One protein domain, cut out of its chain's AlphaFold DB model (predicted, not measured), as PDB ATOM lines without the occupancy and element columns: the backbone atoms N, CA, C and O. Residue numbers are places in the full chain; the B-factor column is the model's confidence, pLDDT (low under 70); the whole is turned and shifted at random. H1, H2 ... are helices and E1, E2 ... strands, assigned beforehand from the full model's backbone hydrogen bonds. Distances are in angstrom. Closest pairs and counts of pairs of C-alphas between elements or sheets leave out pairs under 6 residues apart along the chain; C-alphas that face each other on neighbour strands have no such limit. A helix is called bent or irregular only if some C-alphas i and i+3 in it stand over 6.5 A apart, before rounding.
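What this domain is: This is residues 259 to 320 and 405 to 508 of the 1260 residues of the protein "Zinc carboxypeptidase" of Actinobacteria bacterium ADurb.BinA094 (UniProt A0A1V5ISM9). A small sheet of three strands is covered on one face by two helices, H1 and the first arm of H4, which cross steeply over it; H4 then bends sharply, and its second arm H4b runs off the sheet past the first end of H1. From the far end of H4b the backbone folds back to the short helix H5 near H1. The printed part has 166 residues, with named elements in the order E1 E2 H1 H2 H3 E3 H4 H5; the sheet is mixed, in the order E1 E3 E2, and the class is mostly helix. The whole is compact, with a radius of gyration of the C-alphas of 15.9 A and spans of 50 by 38 by 29 A.

Where its parts are: E1 is residues 259 to 261, 7.2 A long, beginning at C-alpha 259 (12.450, -38.054, 44.616). E2 is residues 267 to 269, 6.4 A. H1, residues 282 to 300, is 27.7 A long; H2 is residues 312 to 315, 5.5 A. H3 is residues 417 to 423, 10.0 A, and E3 is residues 429 to 434, 16.1 A. H4, residues 440 to 477, was assigned as one helix by its hydrogen bonds but is bent, with C-alphas 460 and 463 8.2 A apart. Its arms are H4a, residues 440 to 460, 30.8 A, and H4b, residues 463 to 477, 21.8 A. H5, residues 491 to 495, 5.8 A, ends at C-alpha 495 (11.245, -14.313, 28.318).

How they stand to each other: E1 is parallel to E3, with N 260 and O 432 2.8 A apart, within hydrogen-bond range. E2 is antiparallel to E3, with N 267 and O 433 2.9 A apart, also within range. H1 and H4a on one face of this sheet make two layers, helices over strands. H4a has a height over the sheet of 10.1 A and runs along the strands, at 14 degrees to E3 on the local plane. H1 touches H4a with residues 290 to 298 alone, opposite ways at a steep tilt of 52 degrees; the closest C-alphas, of Asn 294 and Ser 453, are 5.6 A apart. H4a and H4b are about perpendicular, at 78 degrees. H4b is close to H1 but not clearly touching, the closest C-alphas, of Thr 282 and Asp 468, being 6.8 A apart. H5 is likewise close to H1 but not clearly touching, at 7.4 A between the closest C-alphas, of Val 288 and Val 492. H2 and H3 only graze the sheet. Every O i to N i+4 pair is within hydrogen-bond range in H3, H4a and H5, against 14 of 15 in H1 and 9 of 11 in H4b; H2 is too short for such a pair.

The domain as a whole: The C-alphas farthest apart, of Gly 439 and Thr 478, are 50.8 A apart. Residues 321 to 404 are not printed, and C-alphas 320 and 405 stand 10.6 A apart across the cut. The links E2 to H1, H1 to H2 and H4 to H5 are long. Mean pLDDT of the printed part is 80.6; it is under 70 in residues 272 to 274, 316 to 320, 405 to 411, 481 to 488 and 495 to 507.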
ATOM      1  N   GLY A 259      11.409 -37.390  45.398       93.88
ATOM      2  CA  GLY A 259      12.450 -38.054  44.616       93.88
ATOM      3  C   GLY A 259      11.930 -39.245  43.805       93.88
ATOM      4  O   GLY A 259      11.196 -40.098  44.309       93.88
ATOM      5  N   HIS A 260      12.362 -39.300  42.547       93.06
ATOM      6  CA  HIS A 260      11.994 -40.263  41.503       93.06
ATOM      7  C   HIS A 260      13.239 -40.718  40.714       93.06
ATOM      8  O   HIS A 260      14.325 -40.140  40.846       93.06
ATOM      9  N   GLY A 261      13.087 -41.728  39.856       85.19
ATOM     10  CA  GLY A 261      14.077 -42.089  38.839       85.19
ATOM     11  C   GLY A 261      13.501 -42.856  37.627       85.19
ATOM     12  O   GLY A 261      12.489 -43.538  37.690       85.19
ATOM     13  N   TYR A 262      14.148 -42.881  36.465       87.94
ATOM     14  CA  TYR A 262      15.415 -42.249  36.125       87.94
ATOM     15  C   TYR A 262      15.329 -41.660  34.719       87.94
ATOM     16  O   TYR A 262      14.973 -42.364  33.768       87.94
ATOM     17  N   VAL A 263      15.759 -40.410  34.561       87.06
ATOM     18  CA  VAL A 263      15.884 -39.746  33.255       87.06
ATOM     19  C   VAL A 263      17.280 -39.147  33.099       87.06
ATOM     20  O   VAL A 263      17.995 -38.949  34.080       87.06
ATOM     21  N   ASN A 264      17.723 -38.924  31.859       85.75
ATOM     22  CA  ASN A 264      19.091 -38.485  31.585       85.75
ATOM     23  C   ASN A 264      19.138 -37.282  30.622       85.75
ATOM     24  O   ASN A 264      18.706 -37.434  29.476       85.75
ATOM     25  N   PRO A 265      19.718 -36.130  31.021       87.94
ATOM     26  CA  PRO A 265      20.261 -35.818  32.355       87.94
ATOM     27  C   PRO A 265      19.170 -35.771  33.439       87.94
ATOM     28  O   PRO A 265      17.990 -35.832  33.108       87.94
ATOM     29  N   THR A 266      19.569 -35.638  34.712       91.12
ATOM     30  CA  THR A 266      18.647 -35.414  35.843       91.12
ATOM     31  C   THR A 266      17.650 -34.303  35.520       91.12
ATOM     32  O   THR A 266      18.038 -33.255  34.996       91.12
ATOM     33  N   LEU A 267      16.387 -34.506  35.874       90.19
ATOM     34  CA  LEU A 267      15.309 -33.546  35.680       90.19
ATOM     35  C   LEU A 267      14.784 -33.045  37.026       90.19
ATOM     36  O   LEU A 267      14.649 -33.814  37.974       90.19
ATOM     37  N   ILE A 268      14.490 -31.748  37.097       91.75
ATOM     38  CA  ILE A 268      13.755 -31.137  38.207       91.75
ATOM     39  C   ILE A 268      12.560 -30.404  37.610       91.75
ATOM     40  O   ILE A 268      12.712 -29.552  36.728       91.75
ATOM     41  N   ASP A 269      11.375 -30.764  38.080       83.69
ATOM     42  CA  ASP A 269      10.111 -30.351  37.493       83.69
ATOM     43  C   ASP A 269       9.117 -29.959  38.579       83.69
ATOM     44  O   ASP A 269       8.774 -30.753  39.453       83.69
ATOM     45  N   GLY A 270       8.706 -28.694  38.569       75.56
ATOM     46  CA  GLY A 270       7.604 -28.169  39.370       75.56
ATOM     47  C   GLY A 270       6.508 -27.671  38.454       75.56
ATOM     48  O   GLY A 270       6.120 -26.507  38.488       75.56
ATOM     49  N   CYS A 271       6.042 -28.606  37.639       73.25
ATOM     50  CA  CYS A 271       4.963 -28.482  36.690       73.25
ATOM     51  C   CYS A 271       5.263 -27.637  35.443       73.25
ATOM     52  O   CYS A 271       5.949 -26.611  35.445       73.25
ATOM     53  N   THR A 272       4.651 -28.059  34.344       68.44
ATOM     54  CA  THR A 272       4.628 -27.327  33.080       68.44
ATOM     55  C   THR A 272       3.529 -26.264  33.023       68.44
ATOM     56  O   THR A 272       2.576 -26.257  33.800       68.44
ATOM     57  N   LEU A 273       3.673 -25.346  32.063       66.19
ATOM     58  CA  LEU A 273       2.592 -24.486  31.588       66.19
ATOM     59  C   LEU A 273       2.114 -25.034  30.238       66.19
ATOM     60  O   LEU A 273       2.970 -25.308  29.389       66.19
ATOM     61  N   PRO A 274       0.799 -25.182  29.991       65.56
ATOM     62  CA  PRO A 274      -0.373 -24.809  30.811       65.56
ATOM     63  C   PRO A 274      -0.509 -25.561  32.152       65.56
ATOM     64  O   PRO A 274      -0.149 -26.728  32.238       65.56
ATOM     65  N   HIS A 275      -1.087 -24.905  33.168       71.12
ATOM     66  CA  HIS A 275      -1.210 -25.422  34.541       71.12
ATOM     67  C   HIS A 275      -2.658 -25.569  35.025       71.12
ATOM     68  O   HIS A 275      -3.537 -24.832  34.581       71.12
ATOM     69  N   ASN A 276      -2.880 -26.452  36.007       78.81
ATOM     70  CA  ASN A 276      -4.169 -26.624  36.680       78.81
ATOM     71  C   ASN A 276      -4.723 -25.280  37.218       78.81
ATOM     72  O   ASN A 276      -4.121 -24.713  38.130       78.81
ATOM     73  N   PRO A 277      -5.900 -24.794  36.775       77.19
ATOM     74  CA  PRO A 277      -6.453 -23.507  37.221       77.19
ATOM     75  C   PRO A 277      -6.969 -23.478  38.675       77.19
ATOM     76  O   PRO A 277      -7.658 -22.536  39.075       77.19
ATOM     77  N   GLY A 278      -6.753 -24.536  39.464       81.12
ATOM     78  CA  GLY A 278      -6.893 -24.548  40.923       81.12
ATOM     79  C   GLY A 278      -5.602 -24.198  41.670       81.12
ATOM     80  O   GLY A 278      -5.696 -23.759  42.815       81.12
ATOM     81  N   VAL A 279      -4.433 -24.355  41.038       83.88
ATOM     82  CA  VAL A 279      -3.130 -23.952  41.588       83.88
ATOM     83  C   VAL A 279      -2.996 -22.431  41.515       83.88
ATOM     84  O   VAL A 279      -3.455 -21.796  40.566       83.88
ATOM     85  N   ASP A 280      -2.382 -21.829  42.530       82.44
ATOM     86  CA  ASP A 280      -2.150 -20.388  42.559       82.44
ATOM     87  C   ASP A 280      -0.866 -20.013  41.776       82.44
ATOM     88  O   ASP A 280       0.179 -20.619  42.017       82.44
ATOM     89  N   PRO A 281      -0.892 -19.001  40.882       78.94
ATOM     90  CA  PRO A 281       0.265 -18.536  40.109       78.94
ATOM     91  C   PRO A 281       1.547 -18.255  40.902       78.94
ATOM     92  O   PRO A 281       2.638 -18.354  40.338       78.94
ATOM     93  N   THR A 282       1.448 -17.935  42.199       81.25
ATOM     94  CA  THR A 282       2.631 -17.761  43.063       81.25
ATOM     95  C   THR A 282       3.521 -19.009  43.135       81.25
ATOM     96  O   THR A 282       4.729 -18.861  43.312       81.25
ATOM     97  N   PHE A 283       2.973 -20.205  42.893       87.56
ATOM     98  CA  PHE A 283       3.723 -21.459  42.782       87.56
ATOM     99  C   PHE A 283       4.826 -21.403  41.710       87.56
ATOM    100  O   PHE A 283       5.991 -21.704  41.972       87.56
ATOM    101  N   TYR A 284       4.480 -20.947  40.501       81.69
ATOM    102  CA  TYR A 284       5.402 -20.914  39.361       81.69
ATOM    103  C   TYR A 284       6.518 -19.881  39.532       81.69
ATOM    104  O   TYR A 284       7.644 -20.117  39.095       81.69
ATOM    105  N   HIS A 285       6.226 -18.769  40.214       82.38
ATOM    106  CA  HIS A 285       7.206 -17.731  40.533       82.38
ATOM    107  C   HIS A 285       8.360 -18.281  41.385       82.38
ATOM    108  O   HIS A 285       9.529 -18.148  41.022       82.38
ATOM    109  N   TRP A 286       8.043 -18.945  42.501       89.12
ATOM    110  CA  TRP A 286       9.063 -19.519  43.381       89.12
ATOM    111  C   TRP A 286       9.742 -20.740  42.766       89.12
ATOM    112  O   TRP A 286      10.964 -20.879  42.874       89.12
ATOM    113  N   ASN A 287       8.979 -21.599  42.083       89.75
ATOM    114  CA  ASN A 287       9.513 -22.840  41.545       89.75
ATOM    115  C   ASN A 287      10.578 -22.622  40.467       89.75
ATOM    116  O   ASN A 287      11.664 -23.196  40.552       89.75
ATOM    117  N   VAL A 288      10.321 -21.748  39.489       85.19
ATOM    118  CA  VAL A 288      11.277 -21.486  38.403       85.19
ATOM    119  C   VAL A 288      12.579 -20.881  38.938       85.19
ATOM    120  O   VAL A 288      13.667 -21.268  38.504       85.19
ATOM    121  N   GLN A 289      12.492 -19.996  39.935       88.06
ATOM    122  CA  GLN A 289      13.664 -19.405  40.585       88.06
ATOM    123  C   GLN A 289      14.469 -20.448  41.376       88.06
ATOM    124  O   GLN A 289      15.696 -20.498  41.246       88.06
ATOM    125  N   ARG A 290      13.800 -21.342  42.120       92.88
ATOM    126  CA  ARG A 290      14.454 -22.460  42.817       92.88
ATOM    127  C   ARG A 290      15.118 -23.436  41.846       92.88
ATOM    128  O   ARG A 290      16.231 -23.886  42.109       92.88
ATOM    129  N   ILE A 291      14.484 -23.748  40.717       91.25
ATOM    130  CA  ILE A 291      15.040 -24.647  39.694       91.25
ATOM    131  C   ILE A 291      16.304 -24.059  39.059       91.25
ATOM    132  O   ILE A 291      17.288 -24.780  38.882       91.25
ATOM    133  N   GLU A 292      16.338 -22.759  38.757       88.62
ATOM    134  CA  GLU A 292      17.564 -22.140  38.241       88.62
ATOM    135  C   GLU A 292      18.655 -22.002  39.321       88.62
ATOM    136  O   GLU A 292      19.838 -22.122  38.990       88.62
ATOM    137  N   GLN A 293      18.293 -21.876  40.606       90.06
ATOM    138  CA  GLN A 293      19.243 -22.018  41.718       90.06
ATOM    139  C   GLN A 293      19.798 -23.452  41.807       90.06
ATOM    140  O   GLN A 293      21.018 -23.624  41.840       90.06
ATOM    141  N   ASN A 294      18.949 -24.489  41.728       91.88
ATOM    142  CA  ASN A 294      19.408 -25.880  41.635       91.88
ATOM    143  C   ASN A 294      20.367 -26.057  40.459       91.88
ATOM    144  O   ASN A 294      21.417 -26.673  40.607       91.88
ATOM    145  N   ARG A 295      20.052 -25.493  39.290       89.94
ATOM    146  CA  ARG A 295      20.905 -25.596  38.104       89.94
ATOM    147  C   ARG A 295      22.284 -24.979  38.318       89.94
ATOM    148  O   ARG A 295      23.267 -25.553  37.848       89.94
ATOM    149  N   ALA A 296      22.363 -23.844  39.012       89.50
ATOM    150  CA  ALA A 296      23.630 -23.225  39.382       89.50
ATOM    151  C   ALA A 296      24.438 -24.125  40.337       89.50
ATOM    152  O   ALA A 296      25.616 -24.376  40.079       89.50
ATOM    153  N   ASP A 297      23.800 -24.674  41.373       87.56
ATOM    154  CA  ASP A 297      24.463 -25.527  42.369       87.56
ATOM    155  C   ASP A 297      24.914 -26.877  41.783       87.56
ATOM    156  O   ASP A 297      26.052 -27.295  41.997       87.56
ATOM    157  N   PHE A 298      24.074 -27.528  40.970       88.50
ATOM    158  CA  PHE A 298      24.418 -28.748  40.229       88.50
ATOM    159  C   PHE A 298      25.625 -28.520  39.306       88.50
ATOM    160  O   PHE A 298      26.581 -29.302  39.339       88.50
ATOM    161  N   ALA A 299      25.633 -27.421  38.539       87.25
ATOM    162  CA  ALA A 299      26.764 -27.036  37.691       87.25
ATOM    163  C   ALA A 299      28.044 -26.743  38.498       87.25
ATOM    164  O   ALA A 299      29.142 -27.045  38.029       87.25
ATOM    165  N   ALA A 300      27.916 -26.208  39.716       84.94
ATOM    166  CA  ALA A 300      29.031 -25.911  40.613       84.94
ATOM    167  C   ALA A 300      29.619 -27.142  41.335       84.94
ATOM    168  O   ALA A 300      30.687 -27.034  41.932       84.94
ATOM    169  N   THR A 301      28.970 -28.314  41.295       77.25
ATOM    170  CA  THR A 301      29.452 -29.512  42.019       77.25
ATOM    171  C   THR A 301      30.656 -30.219  41.391       77.25
ATOM    172  O   THR A 301      31.240 -31.091  42.031       77.25
ATOM    173  N   GLU A 302      30.992 -29.909  40.136       74.69
ATOM    174  CA  GLU A 302      31.995 -30.606  39.303       74.69
ATOM    175  C   GLU A 302      31.795 -32.138  39.147       74.69
ATOM    176  O   GLU A 302      32.618 -32.806  38.516       74.69
ATOM    177  N   VAL A 303      30.693 -32.723  39.645       78.75
ATOM    178  CA  VAL A 303      30.442 -34.174  39.573       78.75
ATOM    179  C   VAL A 303      30.192 -34.612  38.119       78.75
ATOM    180  O   VAL A 303      29.249 -34.125  37.480       78.75
ATOM    181  N   PRO A 304      30.974 -35.571  37.575       79.62
ATOM    182  CA  PRO A 304      30.779 -36.073  36.219       79.62
ATOM    183  C   PRO A 304      29.382 -36.680  36.028       79.62
ATOM    184  O   PRO A 304      29.057 -37.709  36.615       79.62
ATOM    185  N   GLY A 305      28.572 -36.043  35.181       78.50
ATOM    186  CA  GLY A 305      27.189 -36.445  34.899       78.50
ATOM    187  C   GLY A 305      26.103 -35.591  35.562       78.50
ATOM    188  O   GLY A 305      24.953 -35.696  35.147       78.50
ATOM    189  N   LEU A 306      26.442 -34.721  36.527       83.75
ATOM    190  CA  LEU A 306      25.471 -33.843  37.211       83.75
ATOM    191  C   LEU A 306      25.585 -32.359  36.857       83.75
ATOM    192  O   LEU A 306      24.680 -31.599  37.179       83.75
ATOM    193  N   ALA A 307      26.631 -31.935  36.143       81.75
ATOM    194  CA  ALA A 307      26.846 -30.527  35.777       81.75
ATOM    195  C   ALA A 307      25.744 -29.906  34.875       81.75
ATOM    196  O   ALA A 307      25.824 -28.734  34.505       81.75
ATOM    197  N   SER A 308      24.723 -30.681  34.505       82.38
ATOM    198  CA  SER A 308      23.514 -30.244  33.813       82.38
ATOM    199  C   SER A 308      22.294 -30.956  34.397       82.38
ATOM    200  O   SER A 308      22.255 -32.186  34.386       82.38
ATOM    201  N   ILE A 309      21.282 -30.190  34.801       89.12
ATOM    202  CA  ILE A 309      19.899 -30.675  34.931       89.12
ATOM    203  C   ILE A 309      19.061 -30.215  33.731       89.12
ATOM    204  O   ILE A 309      19.474 -29.320  32.986       89.12
ATOM    205  N   VAL A 310      17.877 -30.796  33.572       86.19
ATOM    206  CA  VAL A 310      16.798 -30.352  32.678       86.19
ATOM    207  C   VAL A 310      15.593 -29.929  33.517       86.19
ATOM    208  O   VAL A 310      15.345 -30.492  34.576       86.19
ATOM    209  N   SER A 311      14.827 -28.950  33.042       82.56
ATOM    210  CA  SER A 311      13.504 -28.643  33.589       82.56
ATOM    211  C   SER A 311      12.494 -28.415  32.462       82.56
ATOM    212  O   SER A 311      12.806 -27.635  31.553       82.56
ATOM    213  N   PRO A 312      11.306 -29.050  32.486       75.50
ATOM    214  CA  PRO A 312      10.319 -28.972  31.407       75.50
ATOM    215  C   PRO A 312       9.971 -27.548  30.970       75.50
ATOM    216  O   PRO A 312      10.077 -27.221  29.786       75.50
ATOM    217  N   ILE A 313       9.661 -26.669  31.929       72.06
ATOM    218  CA  ILE A 313       9.258 -25.273  31.693       72.06
ATOM    219  C   ILE A 313      10.350 -24.417  31.021       72.06
ATOM    220  O   ILE A 313      10.059 -23.374  30.433       72.06
ATOM    221  N   ARG A 314      11.615 -24.863  31.050       72.69
ATOM    222  CA  ARG A 314      12.763 -24.130  30.496       72.69
ATOM    223  C   ARG A 314      13.406 -24.800  29.282       72.69
ATOM    224  O   ARG A 314      13.858 -24.104  28.370       72.69
ATOM    225  N   ASP A 315      13.508 -26.121  29.270       72.44
ATOM    226  CA  ASP A 315      14.407 -26.853  28.369       72.44
ATOM    227  C   ASP A 315      13.678 -27.694  27.307       72.44
ATOM    228  O   ASP A 315      14.304 -28.089  26.322       72.44
ATOM    229  N   TRP A 316      12.377 -27.966  27.463       67.62
ATOM    230  CA  TRP A 316      11.638 -28.819  26.525       67.62
ATOM    231  C   TRP A 316      11.083 -28.079  25.302       67.62
ATOM    232  O   TRP A 316      10.794 -26.882  25.317       67.62
ATOM    233  N   ASN A 317      10.995 -28.817  24.191       56.88
ATOM    234  CA  ASN A 317      10.680 -28.302  22.859       56.88
ATOM    235  C   ASN A 317      10.141 -29.433  21.964       56.88
ATOM    236  O   ASN A 317      10.808 -29.861  21.020       56.88
ATOM    237  N   GLU A 318       8.953 -29.958  22.273       43.66
ATOM    238  CA  GLU A 318       8.423 -31.139  21.567       43.66
ATOM    239  C   GLU A 318       8.042 -30.859  20.099       43.66
ATOM    240  O   GLU A 318       8.100 -31.758  19.263       43.66
ATOM    241  N   MET A 319       7.776 -29.598  19.726       39.94
ATOM    242  CA  MET A 319       7.610 -29.245  18.309       39.94
ATOM    243  C   MET A 319       8.892 -29.458  17.488       39.94
ATOM    244  O   MET A 319       8.798 -29.636  16.274       39.94
ATOM    245  N   GLY A 320      10.084 -29.362  18.092       39.22
ATOM    246  CA  GLY A 320      11.373 -29.473  17.394       39.22
ATOM    247  C   GLY A 320      11.605 -28.430  16.286       39.22
ATOM    248  O   GLY A 320      12.569 -28.537  15.524       39.22
ATOM    249  N   LEU A 405       5.998 -23.336  22.720       48.88
ATOM    250  CA  LEU A 405       4.879 -23.733  23.554       48.88
ATOM    251  C   LEU A 405       5.295 -25.075  24.136       48.88
ATOM    252  O   LEU A 405       5.417 -26.049  23.387       48.88
ATOM    253  N   ALA A 406       5.612 -25.082  25.430       45.91
ATOM    254  CA  ALA A 406       5.970 -26.296  26.124       45.91
ATOM    255  C   ALA A 406       4.773 -27.222  25.953       45.91
ATOM    256  O   ALA A 406       3.683 -26.953  26.455       45.91
ATOM    257  N   GLN A 407       4.953 -28.275  25.161       51.84
ATOM    258  CA  GLN A 407       3.954 -29.315  25.027       51.84
ATOM    259  C   GLN A 407       4.079 -30.183  26.274       51.84
ATOM    260  O   GLN A 407       4.614 -31.279  26.235       51.84
ATOM    261  N   THR A 408       3.584 -29.598  27.373       52.69
ATOM    262  CA  THR A 408       2.824 -30.248  28.444       52.69
ATOM    263  C   THR A 408       3.393 -31.551  28.960       52.69
ATOM    264  O   THR A 408       3.236 -32.582  28.312       52.69
ATOM    265  N   TRP A 409       3.908 -31.527  30.182       57.78
ATOM    266  CA  TRP A 409       4.044 -32.733  30.986       57.78
ATOM    267  C   TRP A 409       2.681 -33.136  31.593       57.78
ATOM    268  O   TRP A 409       1.628 -32.743  31.084       57.78
ATOM    269  N   ASP A 410       2.683 -33.985  32.618       62.97
ATOM    270  CA  ASP A 410       1.490 -34.660  33.169       62.97
ATOM    271  C   ASP A 410       0.677 -33.773  34.151       62.97
ATOM    272  O   ASP A 410      -0.306 -34.239  34.712       62.97
ATOM    273  N   ASP A 411       1.069 -32.511  34.386       68.81
ATOM    274  CA  ASP A 411       0.710 -31.756  35.610       68.81
ATOM    275  C   ASP A 411      -0.625 -31.001  35.596       68.81
ATOM    276  O   ASP A 411      -1.029 -30.436  36.616       68.81
ATOM    277  N   TRP A 412      -1.288 -30.910  34.440       74.75
ATOM    278  CA  TRP A 412      -2.594 -30.254  34.352       74.75
ATOM    279  C   TRP A 412      -3.629 -30.895  35.297       74.75
ATOM    280  O   TRP A 412      -4.363 -30.162  35.966       74.75
ATOM    281  N   PRO A 413      -3.728 -32.231  35.392       73.88
ATOM    282  CA  PRO A 413      -4.494 -32.872  36.448       73.88
ATOM    283  C   PRO A 413      -3.763 -32.987  37.810       73.88
ATOM    284  O   PRO A 413      -2.535 -33.024  37.878       73.88
ATOM    285  N   PRO A 414      -4.513 -33.124  38.920       77.94
ATOM    286  CA  PRO A 414      -3.996 -32.974  40.286       77.94
ATOM    287  C   PRO A 414      -3.336 -34.230  40.912       77.94
ATOM    288  O   PRO A 414      -3.255 -34.322  42.133       77.94
ATOM    289  N   TYR A 415      -2.879 -35.213  40.126       80.62
ATOM    290  CA  TYR A 415      -2.514 -36.555  40.639       80.62
ATOM    291  C   TYR A 415      -1.118 -36.697  41.264       80.62
ATOM    292  O   TYR A 415      -0.787 -37.781  41.745       80.62
ATOM    293  N   TYR A 416      -0.296 -35.651  41.202       84.94
ATOM    294  CA  TYR A 416       1.135 -35.681  41.523       84.94
ATOM    295  C   TYR A 416       1.402 -35.092  42.894       84.94
ATOM    296  O   TYR A 416       0.708 -34.159  43.296       84.94
ATOM    297  N   GLY A 417       2.461 -35.548  43.563       88.69
ATOM    298  CA  GLY A 417       2.845 -35.023  44.874       88.69
ATOM    299  C   GLY A 417       3.046 -33.505  44.848       88.69
ATOM    300  O   GLY A 417       2.471 -32.789  45.671       88.69
ATOM    301  N   GLN A 418       3.761 -32.987  43.837       88.19
ATOM    302  CA  GLN A 418       3.950 -31.542  43.684       88.19
ATOM    303  C   GLN A 418       2.646 -30.798  43.347       88.19
ATOM    304  O   GLN A 418       2.393 -29.741  43.922       88.19
ATOM    305  N   SER A 419       1.785 -31.349  42.480       85.56
ATOM    306  CA  SER A 419       0.516 -30.709  42.090       85.56
ATOM    307  C   SER A 419      -0.494 -30.686  43.239       85.56
ATOM    308  O   SER A 419      -1.172 -29.680  43.442       85.56
ATOM    309  N   TYR A 420      -0.565 -31.758  44.030       90.31
ATOM    310  CA  TYR A 420      -1.390 -31.820  45.233       90.31
ATOM    311  C   TYR A 420      -0.869 -30.843  46.297       90.31
ATOM    312  O   TYR A 420      -1.634 -30.030  46.813       90.31
ATOM    313  N   SER A 421       0.448 -30.813  46.544       90.81
ATOM    314  CA  SER A 421       1.072 -29.834  47.448       90.81
ATOM    315  C   SER A 421       0.849 -28.377  47.010       90.81
ATOM    316  O   SER A 421       0.739 -27.497  47.864       90.81
ATOM    317  N   ALA A 422       0.752 -28.108  45.705       89.62
ATOM    318  CA  ALA A 422       0.420 -26.787  45.172       89.62
ATOM    319  C   ALA A 422      -1.062 -26.419  45.397       89.62
ATOM    320  O   ALA A 422      -1.381 -25.273  45.718       89.62
ATOM    321  N   LEU A 423      -1.977 -27.393  45.291       89.44
ATOM    322  CA  LEU A 423      -3.397 -27.220  45.626       89.44
ATOM    323  C   LEU A 423      -3.658 -27.083  47.136       89.44
ATOM    324  O   LEU A 423      -4.628 -26.430  47.521       89.44
ATOM    325  N   LEU A 424      -2.767 -27.611  47.982       90.56
ATOM    326  CA  LEU A 424      -2.711 -27.307  49.418       90.56
ATOM    327  C   LEU A 424      -2.223 -25.879  49.728       90.56
ATOM    328  O   LEU A 424      -2.108 -25.520  50.895       90.56
ATOM    329  N   GLY A 425      -1.927 -25.058  48.715       88.56
ATOM    330  CA  GLY A 425      -1.441 -23.687  48.881       88.56
ATOM    331  C   GLY A 425       0.071 -23.562  49.078       88.56
ATOM    332  O   GLY A 425       0.557 -22.439  49.242       88.56
ATOM    333  N   GLY A 426       0.813 -24.674  49.019       91.62
ATOM    334  CA  GLY A 426       2.271 -24.688  49.085       91.62
ATOM    335  C   GLY A 426       2.877 -23.876  47.930       91.62
ATOM    336  O   GLY A 426       2.622 -24.198  46.771       91.62
ATOM    337  N   PRO A 427       3.670 -22.823  48.202       90.94
ATOM    338  CA  PRO A 427       4.152 -21.886  47.189       90.94
ATOM    339  C   PRO A 427       5.314 -22.418  46.339       90.94
ATOM    340  O   PRO A 427       5.748 -21.709  45.446       90.94
ATOM    341  N   ASP A 428       5.837 -23.620  46.590       93.19
ATOM    342  CA  ASP A 428       6.789 -24.303  45.707       93.19
ATOM    343  C   ASP A 428       6.761 -25.823  45.929       93.19
ATOM    344  O   ASP A 428       6.650 -26.302  47.061       93.19
ATOM    345  N   GLY A 429       6.915 -26.579  44.842       92.00
ATOM    346  CA  GLY A 429       7.025 -28.030  44.871       92.00
ATOM    347  C   GLY A 429       7.642 -28.600  43.596       92.00
ATOM    348  O   GLY A 429       7.365 -28.103  42.507       92.00
ATOM    349  N   SER A 430       8.448 -29.660  43.704       91.81
ATOM    350  CA  SER A 430       8.953 -30.388  42.529       91.81
ATOM    351  C   SER A 430       9.102 -31.895  42.714       91.81
ATOM    352  O   SER A 430       9.498 -32.376  43.771       91.81
ATOM    353  N   THR A 431       8.908 -32.613  41.610       90.94
ATOM    354  CA  THR A 431       9.482 -33.942  41.382       90.94
ATOM    355  C   THR A 431      10.946 -33.796  40.930       90.94
ATOM    356  O   THR A 431      11.280 -32.934  40.109       90.94
ATOM    357  N   VAL A 432      11.835 -34.637  41.466       93.44
ATOM    358  CA  VAL A 432      13.259 -34.728  41.103       93.44
ATOM    359  C   VAL A 432      13.542 -36.121  40.541       93.44
ATOM    360  O   VAL A 432      13.609 -37.098  41.282       93.44
ATOM    361  N   GLU A 433      13.741 -36.210  39.230       91.62
ATOM    362  CA  GLU A 433      13.991 -37.444  38.474       91.62
ATOM    363  C   GLU A 433      15.502 -37.611  38.224       91.62
ATOM    364  O   GLU A 433      16.096 -36.941  37.374       91.62
ATOM    365  N   MET A 434      16.162 -38.485  38.988       92.38
ATOM    366  CA  MET A 434      17.632 -38.607  39.000       92.38
ATOM    367  C   MET A 434      18.216 -39.411  37.823       92.38
ATOM    368  O   MET A 434      17.680 -40.450  37.443       92.38
ATOM    369  N   THR A 435      19.379 -39.014  37.288       87.62
ATOM    370  CA  THR A 435      20.074 -39.822  36.264       87.62
ATOM    371  C   THR A 435      20.804 -41.034  36.841       87.62
ATOM    372  O   THR A 435      21.586 -40.927  37.785       87.62
ATOM    373  N   ASN A 436      20.623 -42.195  36.201       85.00
ATOM    374  CA  ASN A 436      21.434 -43.398  36.426       85.00
ATOM    375  C   ASN A 436      22.545 -43.597  35.377       85.00
ATOM    376  O   ASN A 436      23.324 -44.544  35.499       85.00
ATOM    377  N   ALA A 437      22.673 -42.713  34.376       83.50
ATOM    378  CA  ALA A 437      23.603 -42.893  33.252       83.50
ATOM    379  C   ALA A 437      25.088 -42.925  33.666       83.50
ATOM    380  O   ALA A 437      25.936 -43.421  32.923       83.50
ATOM    381  N   HIS A 438      25.392 -42.429  34.868       84.19
ATOM    382  CA  HIS A 438      26.722 -42.428  35.481       84.19
ATOM    383  C   HIS A 438      26.801 -43.311  36.746       84.19
ATOM    384  O   HIS A 438      27.788 -43.277  37.479       84.19
ATOM    385  N   GLY A 439      25.789 -44.157  36.973       88.19
ATOM    386  CA  GLY A 439      25.727 -45.130  38.061       88.19
ATOM    387  C   GLY A 439      25.038 -44.633  39.336       88.19
ATOM    388  O   GLY A 439      24.766 -43.452  39.524       88.19
ATOM    389  N   ARG A 440      24.769 -45.583  40.237       87.44
ATOM    390  CA  ARG A 440      23.926 -45.417  41.437       87.44
ATOM    391  C   ARG A 440      24.421 -44.336  42.407       87.44
ATOM    392  O   ARG A 440      23.629 -43.567  42.937       87.44
ATOM    393  N   LEU A 441      25.737 -44.197  42.584       86.56
ATOM    394  CA  LEU A 441      26.288 -43.107  43.399       86.56
ATOM    395  C   LEU A 441      25.909 -41.722  42.837       86.56
ATOM    396  O   LEU A 441      25.572 -40.833  43.612       86.56
ATOM    397  N   VAL A 442      25.881 -41.566  41.509       88.06
ATOM    398  CA  VAL A 442      25.522 -40.305  40.845       88.06
ATOM    399  C   VAL A 442      24.021 -40.011  40.950       88.06
ATOM    400  O   VAL A 442      23.640 -38.863  41.178       88.06
ATOM    401  N   ALA A 443      23.176 -41.043  40.909       90.94
ATOM    402  CA  ALA A 443      21.749 -40.921  41.210       90.94
ATOM    403  C   ALA A 443      21.515 -40.417  42.654       90.94
ATOM    404  O   ALA A 443      20.829 -39.413  42.854       90.94
ATOM    405  N   LYS A 444      22.183 -41.021  43.652       89.62
ATOM    406  CA  LYS A 444      22.130 -40.571  45.060       89.62
ATOM    407  C   LYS A 444      22.658 -39.139  45.235       89.62
ATOM    408  O   LYS A 444      22.094 -38.355  45.996       89.62
ATOM    409  N   GLN A 445      23.739 -38.788  44.532       88.56
ATOM    410  CA  GLN A 445      24.309 -37.437  44.534       88.56
ATOM    411  C   GLN A 445      23.305 -36.398  44.021       88.56
ATOM    412  O   GLN A 445      23.163 -35.357  44.658       88.56
ATOM    413  N   ALA A 446      22.574 -36.684  42.938       90.88
ATOM    414  CA  ALA A 446      21.563 -35.774  42.402       90.88
ATOM    415  C   ALA A 446      20.494 -35.416  43.447       90.88
ATOM    416  O   ALA A 446      20.263 -34.238  43.708       90.88
ATOM    417  N   GLN A 447      19.900 -36.421  44.095       91.56
ATOM    418  CA  GLN A 447      18.845 -36.219  45.095       91.56
ATOM    419  C   GLN A 447      19.359 -35.451  46.324       91.56
ATOM    420  O   GLN A 447      18.738 -34.493  46.781       91.56
ATOM    421  N   TYR A 448      20.557 -35.795  46.806       89.81
ATOM    422  CA  TYR A 448      21.207 -35.098  47.918       89.81
ATOM    423  C   TYR A 448      21.495 -33.612  47.614       89.81
ATOM    424  O   TYR A 448      21.277 -32.748  48.464       89.81
ATOM    425  N   ILE A 449      21.956 -33.290  46.399       88.81
ATOM    426  CA  ILE A 449      22.198 -31.899  45.973       88.81
ATOM    427  C   ILE A 449      20.866 -31.149  45.813       88.81
ATOM    428  O   ILE A 449      20.756 -30.006  46.262       88.81
ATOM    429  N   ALA A 450      19.843 -31.790  45.233       92.06
ATOM    430  CA  ALA A 450      18.512 -31.208  45.072       92.06
ATOM    431  C   ALA A 450      17.865 -30.846  46.419       92.06
ATOM    432  O   ALA A 450      17.304 -29.753  46.529       92.06
ATOM    433  N   PHE A 451      18.017 -31.689  47.452       93.12
ATOM    434  CA  PHE A 451      17.612 -31.359  48.822       93.12
ATOM    435  C   PHE A 451      18.298 -30.075  49.309       93.12
ATOM    436  O   PHE A 451      17.627 -29.076  49.578       93.12
ATOM    437  N   TYR A 452      19.633 -30.072  49.410       90.62
ATOM    438  CA  TYR A 452      20.354 -28.975  50.068       90.62
ATOM    439  C   TYR A 452      20.251 -27.646  49.313       90.62
ATOM    440  O   TYR A 452      20.140 -26.603  49.953       90.62
ATOM    441  N   SER A 453      20.233 -27.673  47.978       91.44
ATOM    442  CA  SER A 453      20.023 -26.476  47.156       91.44
ATOM    443  C   SER A 453      18.613 -25.898  47.346       91.44
ATOM    444  O   SER A 453      18.463 -24.699  47.588       91.44
ATOM    445  N   SER A 454      17.580 -26.752  47.329       94.62
ATOM    446  CA  SER A 454      16.181 -26.328  47.498       94.62
ATOM    447  C   SER A 454      15.917 -25.748  48.887       94.62
ATOM    448  O   SER A 454      15.414 -24.634  48.986       94.62
ATOM    449  N   ASN A 455      16.346 -26.436  49.951       94.25
ATOM    450  CA  ASN A 455      16.183 -25.957  51.328       94.25
ATOM    451  C   ASN A 455      17.025 -24.685  51.582       94.25
ATOM    452  O   ASN A 455      16.576 -23.758  52.253       94.25
ATOM    453  N   ASN A 456      18.215 -24.552  50.976       91.81
ATOM    454  CA  ASN A 456      18.975 -23.301  51.058       91.81
ATOM    455  C   ASN A 456      18.214 -22.115  50.432       91.81
ATOM    456  O   ASN A 456      18.134 -21.057  51.061       91.81
ATOM    457  N   PHE A 457      17.656 -22.296  49.226       94.19
ATOM    458  CA  PHE A 457      16.816 -21.295  48.557       94.19
ATOM    459  C   PHE A 457      15.584 -20.947  49.406       94.19
ATOM    460  O   PHE A 457      15.331 -19.775  49.677       94.19
ATOM    461  N   TRP A 458      14.868 -21.959  49.900       95.38
ATOM    462  CA  TRP A 458      13.712 -21.784  50.777       95.38
ATOM    463  C   TRP A 458      14.031 -20.939  52.009       95.38
ATOM    464  O   TRP A 458      13.295 -19.999  52.299       95.38
ATOM    465  N   VAL A 459      15.154 -21.177  52.693       94.38
ATOM    466  CA  VAL A 459      15.556 -20.349  53.840       94.38
ATOM    467  C   VAL A 459      15.860 -18.901  53.443       94.38
ATOM    468  O   VAL A 459      15.456 -17.989  54.167       94.38
ATOM    469  N   ASP A 460      16.534 -18.667  52.312       93.31
ATOM    470  CA  ASP A 460      16.853 -17.309  51.839       93.31
ATOM    471  C   ASP A 460      15.600 -16.516  51.409       93.31
ATOM    472  O   ASP A 460      15.585 -15.286  51.505       93.31
ATOM    473  N   HIS A 461      14.524 -17.205  51.011       93.31
ATOM    474  CA  HIS A 461      13.259 -16.603  50.567       93.31
ATOM    475  C   HIS A 461      12.080 -16.776  51.551       93.31
ATOM    476  O   HIS A 461      11.004 -16.207  51.334       93.31
ATOM    477  N   LYS A 462      12.291 -17.472  52.680       93.06
ATOM    478  CA  LYS A 462      11.298 -17.914  53.684       93.06
ATOM    479  C   LYS A 462      10.199 -16.902  53.984       93.06
ATOM    480  O   LYS A 462       9.012 -17.218  53.937       93.06
ATOM    481  N   ALA A 463      10.589 -15.676  54.326       92.00
ATOM    482  CA  ALA A 463       9.655 -14.646  54.771       92.00
ATOM    483  C   ALA A 463       8.726 -14.146  53.651       92.00
ATOM    484  O   ALA A 463       7.672 -13.590  53.951       92.00
ATOM    485  N   ALA A 464       9.105 -14.316  52.381       92.19
ATOM    486  CA  ALA A 464       8.246 -14.050  51.233       92.19
ATOM    487  C   ALA A 464       7.350 -15.256  50.927       92.19
ATOM    488  O   ALA A 464       6.132 -15.101  50.953       92.19
ATOM    489  N   MET A 465       7.930 -16.455  50.804       93.56
ATOM    490  CA  MET A 465       7.181 -17.695  50.560       93.56
ATOM    491  C   MET A 465       6.060 -17.919  51.589       93.56
ATOM    492  O   MET A 465       4.925 -18.196  51.214       93.56
ATOM    493  N   LEU A 466       6.320 -17.706  52.886       94.81
ATOM    494  CA  LEU A 466       5.287 -17.811  53.927       94.81
ATOM    495  C   LEU A 466       4.142 -16.794  53.761       94.81
ATOM    496  O   LEU A 466       3.003 -17.105  54.111       94.81
ATOM    497  N   ARG A 467       4.410 -15.585  53.241       93.19
ATOM    498  CA  ARG A 467       3.354 -14.583  52.984       93.19
ATOM    499  C   ARG A 467       2.487 -14.981  51.804       93.19
ATOM    500  O   ARG A 467       1.284 -14.739  51.859       93.19
ATOM    501  N   ASP A 468       3.075 -15.592  50.783       91.56
ATOM    502  CA  ASP A 468       2.341 -16.041  49.603       91.56
ATOM    503  C   ASP A 468       1.516 -17.294  49.913       91.56
ATOM    504  O   ASP A 468       0.337 -17.320  49.570       91.56
ATOM    505  N   HIS A 469       2.075 -18.239  50.685       93.62
ATOM    506  CA  HIS A 469       1.384 -19.420  51.220       93.62
ATOM    507  C   HIS A 469       0.131 -19.029  52.022       93.62
ATOM    508  O   HIS A 469      -0.989 -19.393  51.664       93.62
ATOM    509  N   VAL A 470       0.286 -18.206  53.069       94.31
ATOM    510  CA  VAL A 470      -0.864 -17.682  53.834       94.31
ATOM    511  C   VAL A 470      -1.773 -16.833  52.933       94.31
ATOM    512  O   VAL A 470      -2.995 -16.859  53.065       94.31
ATOM    513  N   GLY A 471      -1.185 -16.108  51.980       91.75
ATOM    514  CA  GLY A 471      -1.889 -15.333  50.969       91.75
ATOM    515  C   GLY A 471      -2.847 -16.163  50.113       91.75
ATOM    516  O   GLY A 471      -3.928 -15.666  49.810       91.75
ATOM    517  N   THR A 472      -2.508 -17.406  49.765       90.12
ATOM    518  CA  THR A 472      -3.382 -18.316  49.005       90.12
ATOM    519  C   THR A 472      -4.665 -18.618  49.782       90.12
ATOM    520  O   THR A 472      -5.762 -18.423  49.257       90.12
ATOM    521  N   PHE A 473      -4.555 -18.961  51.069       93.38
ATOM    522  CA  PHE A 473      -5.717 -19.185  51.938       93.38
ATOM    523  C   PHE A 473      -6.540 -17.903  52.173       93.38
ATOM    524  O   PHE A 473      -7.772 -17.945  52.155       93.38
ATOM    525  N   VAL A 474      -5.882 -16.739  52.318       94.12
ATOM    526  CA  VAL A 474      -6.564 -15.430  52.392       94.12
ATOM    527  C   VAL A 474      -7.335 -15.142  51.106       94.12
ATOM    528  O   VAL A 474      -8.496 -14.735  51.174       94.12
ATOM    529  N   ARG A 475      -6.733 -15.367  49.929       89.38
ATOM    530  CA  ARG A 475      -7.418 -15.231  48.634       89.38
ATOM    531  C   ARG A 475      -8.631 -16.155  48.566       89.38
ATOM    532  O   ARG A 475      -9.677 -15.705  48.102       89.38
ATOM    533  N   GLY A 476      -8.503 -17.377  49.096       90.00
ATOM    534  CA  GLY A 476      -9.576 -18.344  49.351       90.00
ATOM    535  C   GLY A 476     -10.819 -17.721  49.988       90.00
ATOM    536  O   GLY A 476     -11.828 -17.530  49.304       90.00
ATOM    537  N   VAL A 477     -10.721 -17.337  51.265       92.94
ATOM    538  CA  VAL A 477     -11.858 -16.807  52.050       92.94
ATOM    539  C   VAL A 477     -12.351 -15.429  51.601       92.94
ATOM    540  O   VAL A 477     -13.518 -15.100  51.782       92.94
ATOM    541  N   THR A 478     -11.492 -14.604  50.996       89.38
ATOM    542  CA  THR A 478     -11.872 -13.251  50.541       89.38
ATOM    543  C   THR A 478     -12.502 -13.215  49.146       89.38
ATOM    544  O   THR A 478     -12.801 -12.128  48.653       89.38
ATOM    545  N   ALA A 479     -12.665 -14.370  48.485       78.38
ATOM    546  CA  ALA A 479     -13.049 -14.482  47.072       78.38
ATOM    547  C   ALA A 479     -12.143 -13.683  46.101       78.38
ATOM    548  O   ALA A 479     -12.501 -13.448  44.949       78.38
ATOM    549  N   ALA A 480     -10.947 -13.273  46.541       78.88
ATOM    550  CA  ALA A 480     -10.025 -12.510  45.715       78.88
ATOM    551  C   ALA A 480      -9.420 -13.387  44.610       78.88
ATOM    552  O   ALA A 480      -9.047 -14.545  44.843       78.88
ATOM    553  N   LEU A 481      -9.292 -12.812  43.412       69.81
ATOM    554  CA  LEU A 481      -8.570 -13.432  42.302       69.81
ATOM    555  C   LEU A 481      -7.075 -13.591  42.654       69.81
ATOM    556  O   LEU A 481      -6.541 -12.783  43.427       69.81
ATOM    557  N   PRO A 482      -6.378 -14.599  42.099       67.94
ATOM    558  CA  PRO A 482      -4.921 -14.681  42.186       67.94
ATOM    559  C   PRO A 482      -4.251 -13.468  41.532       67.94
ATOM    560  O   PRO A 482      -4.852 -12.821  40.674       67.94
ATOM    561  N   ASN A 483      -3.008 -13.152  41.915       65.81
ATOM    562  CA  ASN A 483      -2.256 -12.102  41.227       65.81
ATOM    563  C   ASN A 483      -1.767 -12.635  39.870       65.81
ATOM    564  O   ASN A 483      -0.920 -13.530  39.873       65.81
ATOM    565  N   PRO A 484      -2.251 -12.112  38.730       58.69
ATOM    566  CA  PRO A 484      -1.908 -12.672  37.429       58.69
ATOM    567  C   PRO A 484      -0.464 -12.291  37.037       58.69
ATOM    568  O   PRO A 484       0.302 -13.145  36.594       58.69
ATOM    569  N   SER A 485      -0.004 -11.085  37.418       62.31
ATOM    570  CA  SER A 485       1.336 -10.575  37.078       62.31
ATOM    571  C   SER A 485       2.513 -11.419  37.579       62.31
ATOM    572  O   SER A 485       3.631 -11.182  37.145       62.31
ATOM    573  N   ALA A 486       2.297 -12.431  38.429       66.19
ATOM    574  CA  ALA A 486       3.333 -13.385  38.832       66.19
ATOM    575  C   ALA A 486       4.051 -14.055  37.637       66.19
ATOM    576  O   ALA A 486       5.229 -14.397  37.761       66.19
ATOM    577  N   PHE A 487       3.372 -14.203  36.489       69.19
ATOM    578  CA  PHE A 487       3.966 -14.673  35.230       69.19
ATOM    579  C   PHE A 487       4.758 -13.571  34.499       69.19
ATOM    580  O   PHE A 487       5.895 -13.791  34.081       69.19
ATOM    581  N   ASP A 488       4.174 -12.376  34.371       68.44
ATOM    582  CA  ASP A 488       4.759 -11.225  33.668       68.44
ATOM    583  C   ASP A 488       5.970 -10.612  34.408       68.44
ATOM    584  O   ASP A 488       6.888 -10.098  33.766       68.44
ATOM    585  N   ASP A 489       5.989 -10.684  35.744       70.50
ATOM    586  CA  ASP A 489       7.037 -10.142  36.620       70.50
ATOM    587  C   ASP A 489       8.284 -11.053  36.713       70.50
ATOM    588  O   ASP A 489       9.358 -10.579  37.096       70.50
ATOM    589  N   ASP A 490       8.186 -12.346  36.366       76.06
ATOM    590  CA  ASP A 490       9.331 -13.268  36.396       76.06
ATOM    591  C   ASP A 490      10.136 -13.243  35.072       76.06
ATOM    592  O   ASP A 490       9.571 -13.457  33.992       76.06
ATOM    593  N   PRO A 491      11.469 -13.026  35.097       74.94
ATOM    594  CA  PRO A 491      12.279 -12.927  33.879       74.94
ATOM    595  C   PRO A 491      12.373 -14.207  33.037       74.94
ATOM    596  O   PRO A 491      12.626 -14.123  31.832       74.94
ATOM    597  N   VAL A 492      12.228 -15.394  33.628       73.69
ATOM    598  CA  VAL A 492      12.318 -16.672  32.904       73.69
ATOM    599  C   VAL A 492      10.975 -16.993  32.255       73.69
ATOM    600  O   VAL A 492      10.950 -17.346  31.076       73.69
ATOM    601  N   LEU A 493       9.866 -16.796  32.972       73.12
ATOM    602  CA  LEU A 493       8.515 -16.986  32.435       73.12
ATOM    603  C   LEU A 493       8.227 -15.988  31.300       73.12
ATOM    604  O   LEU A 493       7.981 -16.392  30.157       73.12
ATOM    605  N   SER A 494       8.390 -14.689  31.564       70.00
ATOM    606  CA  SER A 494       8.160 -13.627  30.576       70.00
ATOM    607  C   SER A 494       9.061 -13.741  29.334       70.00
ATOM    608  O   SER A 494       8.580 -13.564  28.212       70.00
ATOM    609  N   SER A 495      10.342 -14.122  29.473       65.75
ATOM    610  CA  SER A 495      11.245 -14.313  28.318       65.75
ATOM    611  C   SER A 495      10.942 -15.559  27.476       65.75
ATOM    612  O   SER A 495      11.419 -15.661  26.342       65.75
ATOM    613  N   ARG A 496      10.116 -16.483  27.980       64.25
ATOM    614  CA  ARG A 496       9.521 -17.588  27.207       64.25
ATOM    615  C   ARG A 496       8.105 -17.296  26.716       64.25
ATOM    616  O   ARG A 496       7.482 -18.176  26.131       64.25
ATOM    617  N   PHE A 497       7.644 -16.053  26.868       59.72
ATOM    618  CA  PHE A 497       6.282 -15.605  26.569       59.72
ATOM    619  C   PHE A 497       5.206 -16.345  27.380       59.72
ATOM    620  O   PHE A 497       4.044 -16.363  26.983       59.72
ATOM    621  N   PHE A 498       5.560 -16.912  28.538       66.12
ATOM    622  CA  PHE A 498       4.580 -17.302  29.543       66.12
ATOM    623  C   PHE A 498       4.123 -16.033  30.269       66.12
ATOM    624  O   PHE A 498       4.677 -15.659  31.294       66.12
ATOM    625  N   THR A 499       3.151 -15.351  29.669       61.88
ATOM    626  CA  THR A 499       2.525 -14.124  30.178       61.88
ATOM    627  C   THR A 499       1.019 -14.307  30.309       61.88
ATOM    628  O   THR A 499       0.460 -15.238  29.717       61.88
ATOM    629  N   ASP A 500       0.345 -13.401  31.018       61.09
ATOM    630  CA  ASP A 500      -1.107 -13.435  31.270       61.09
ATOM    631  C   ASP A 500      -1.945 -13.703  30.010       61.09
ATOM    632  O   ASP A 500      -2.908 -14.470  30.040       61.09
ATOM    633  N   ARG A 501      -1.527 -13.153  28.861       54.34
ATOM    634  CA  ARG A 501      -2.174 -13.346  27.549       54.34
ATOM    635  C   ARG A 501      -2.311 -14.820  27.131       54.34
ATOM    636  O   ARG A 501      -3.218 -15.155  26.372       54.34
ATOM    637  N   TRP A 502      -1.419 -15.697  27.585       52.84
ATOM    638  CA  TRP A 502      -1.442 -17.133  27.274       52.84
ATOM    639  C   TRP A 502      -2.076 -17.973  28.400       52.84
ATOM    640  O   TRP A 502      -2.256 -19.181  28.234       52.84
ATOM    641  N   GLN A 503      -2.477 -17.322  29.500       57.09
ATOM    642  CA  GLN A 503      -3.175 -17.878  30.664       57.09
ATOM    643  C   GLN A 503      -4.675 -17.500  30.662       57.09
ATOM    644  O   GLN A 503      -5.288 -17.338  31.717       57.09
ATOM    645  N   ASN A 504      -5.305 -17.377  29.481       52.72
ATOM    646  CA  ASN A 504      -6.720 -16.974  29.293       52.72
ATOM    647  C   ASN A 504      -7.779 -17.921  29.926       52.72
ATOM    648  O   ASN A 504      -8.975 -17.761  29.699       52.72
ATOM    649  N   TYR A 505      -7.349 -18.896  30.726       57.47
ATOM    650  CA  TYR A 505      -8.139 -19.767  31.603       57.47
ATOM    651  C   TYR A 505      -8.141 -19.267  33.069       57.47
ATOM    652  O   TYR A 505      -8.509 -20.010  33.979       57.47
ATOM    653  N   ALA A 506      -7.753 -18.003  33.299       54.03
ATOM    654  CA  ALA A 506      -7.830 -17.304  34.583       54.03
ATOM    655  C   ALA A 506      -9.221 -17.457  35.230       54.03
ATOM    656  O   ALA A 506     -10.228 -16.933  34.748       54.03
ATOM    657  N   LYS A 507      -9.272 -18.236  36.315       66.12
ATOM    658  CA  LYS A 507     -10.509 -18.876  36.763       66.12
ATOM    659  C   LYS A 507     -11.355 -18.007  37.689       66.12
ATOM    660  O   LYS A 507     -10.871 -17.487  38.695       66.12
ATOM    661  N   ARG A 508     -12.655 -17.963  37.398       72.69
ATOM    662  CA  ARG A 508     -13.706 -17.517  38.319       72.69
ATOM    663  C   ARG A 508     -14.271 -18.726  39.064       72.69
ATOM    664  O   ARG A 508     -14.501 -19.764  38.453       72.69
TER     665      ARG A 508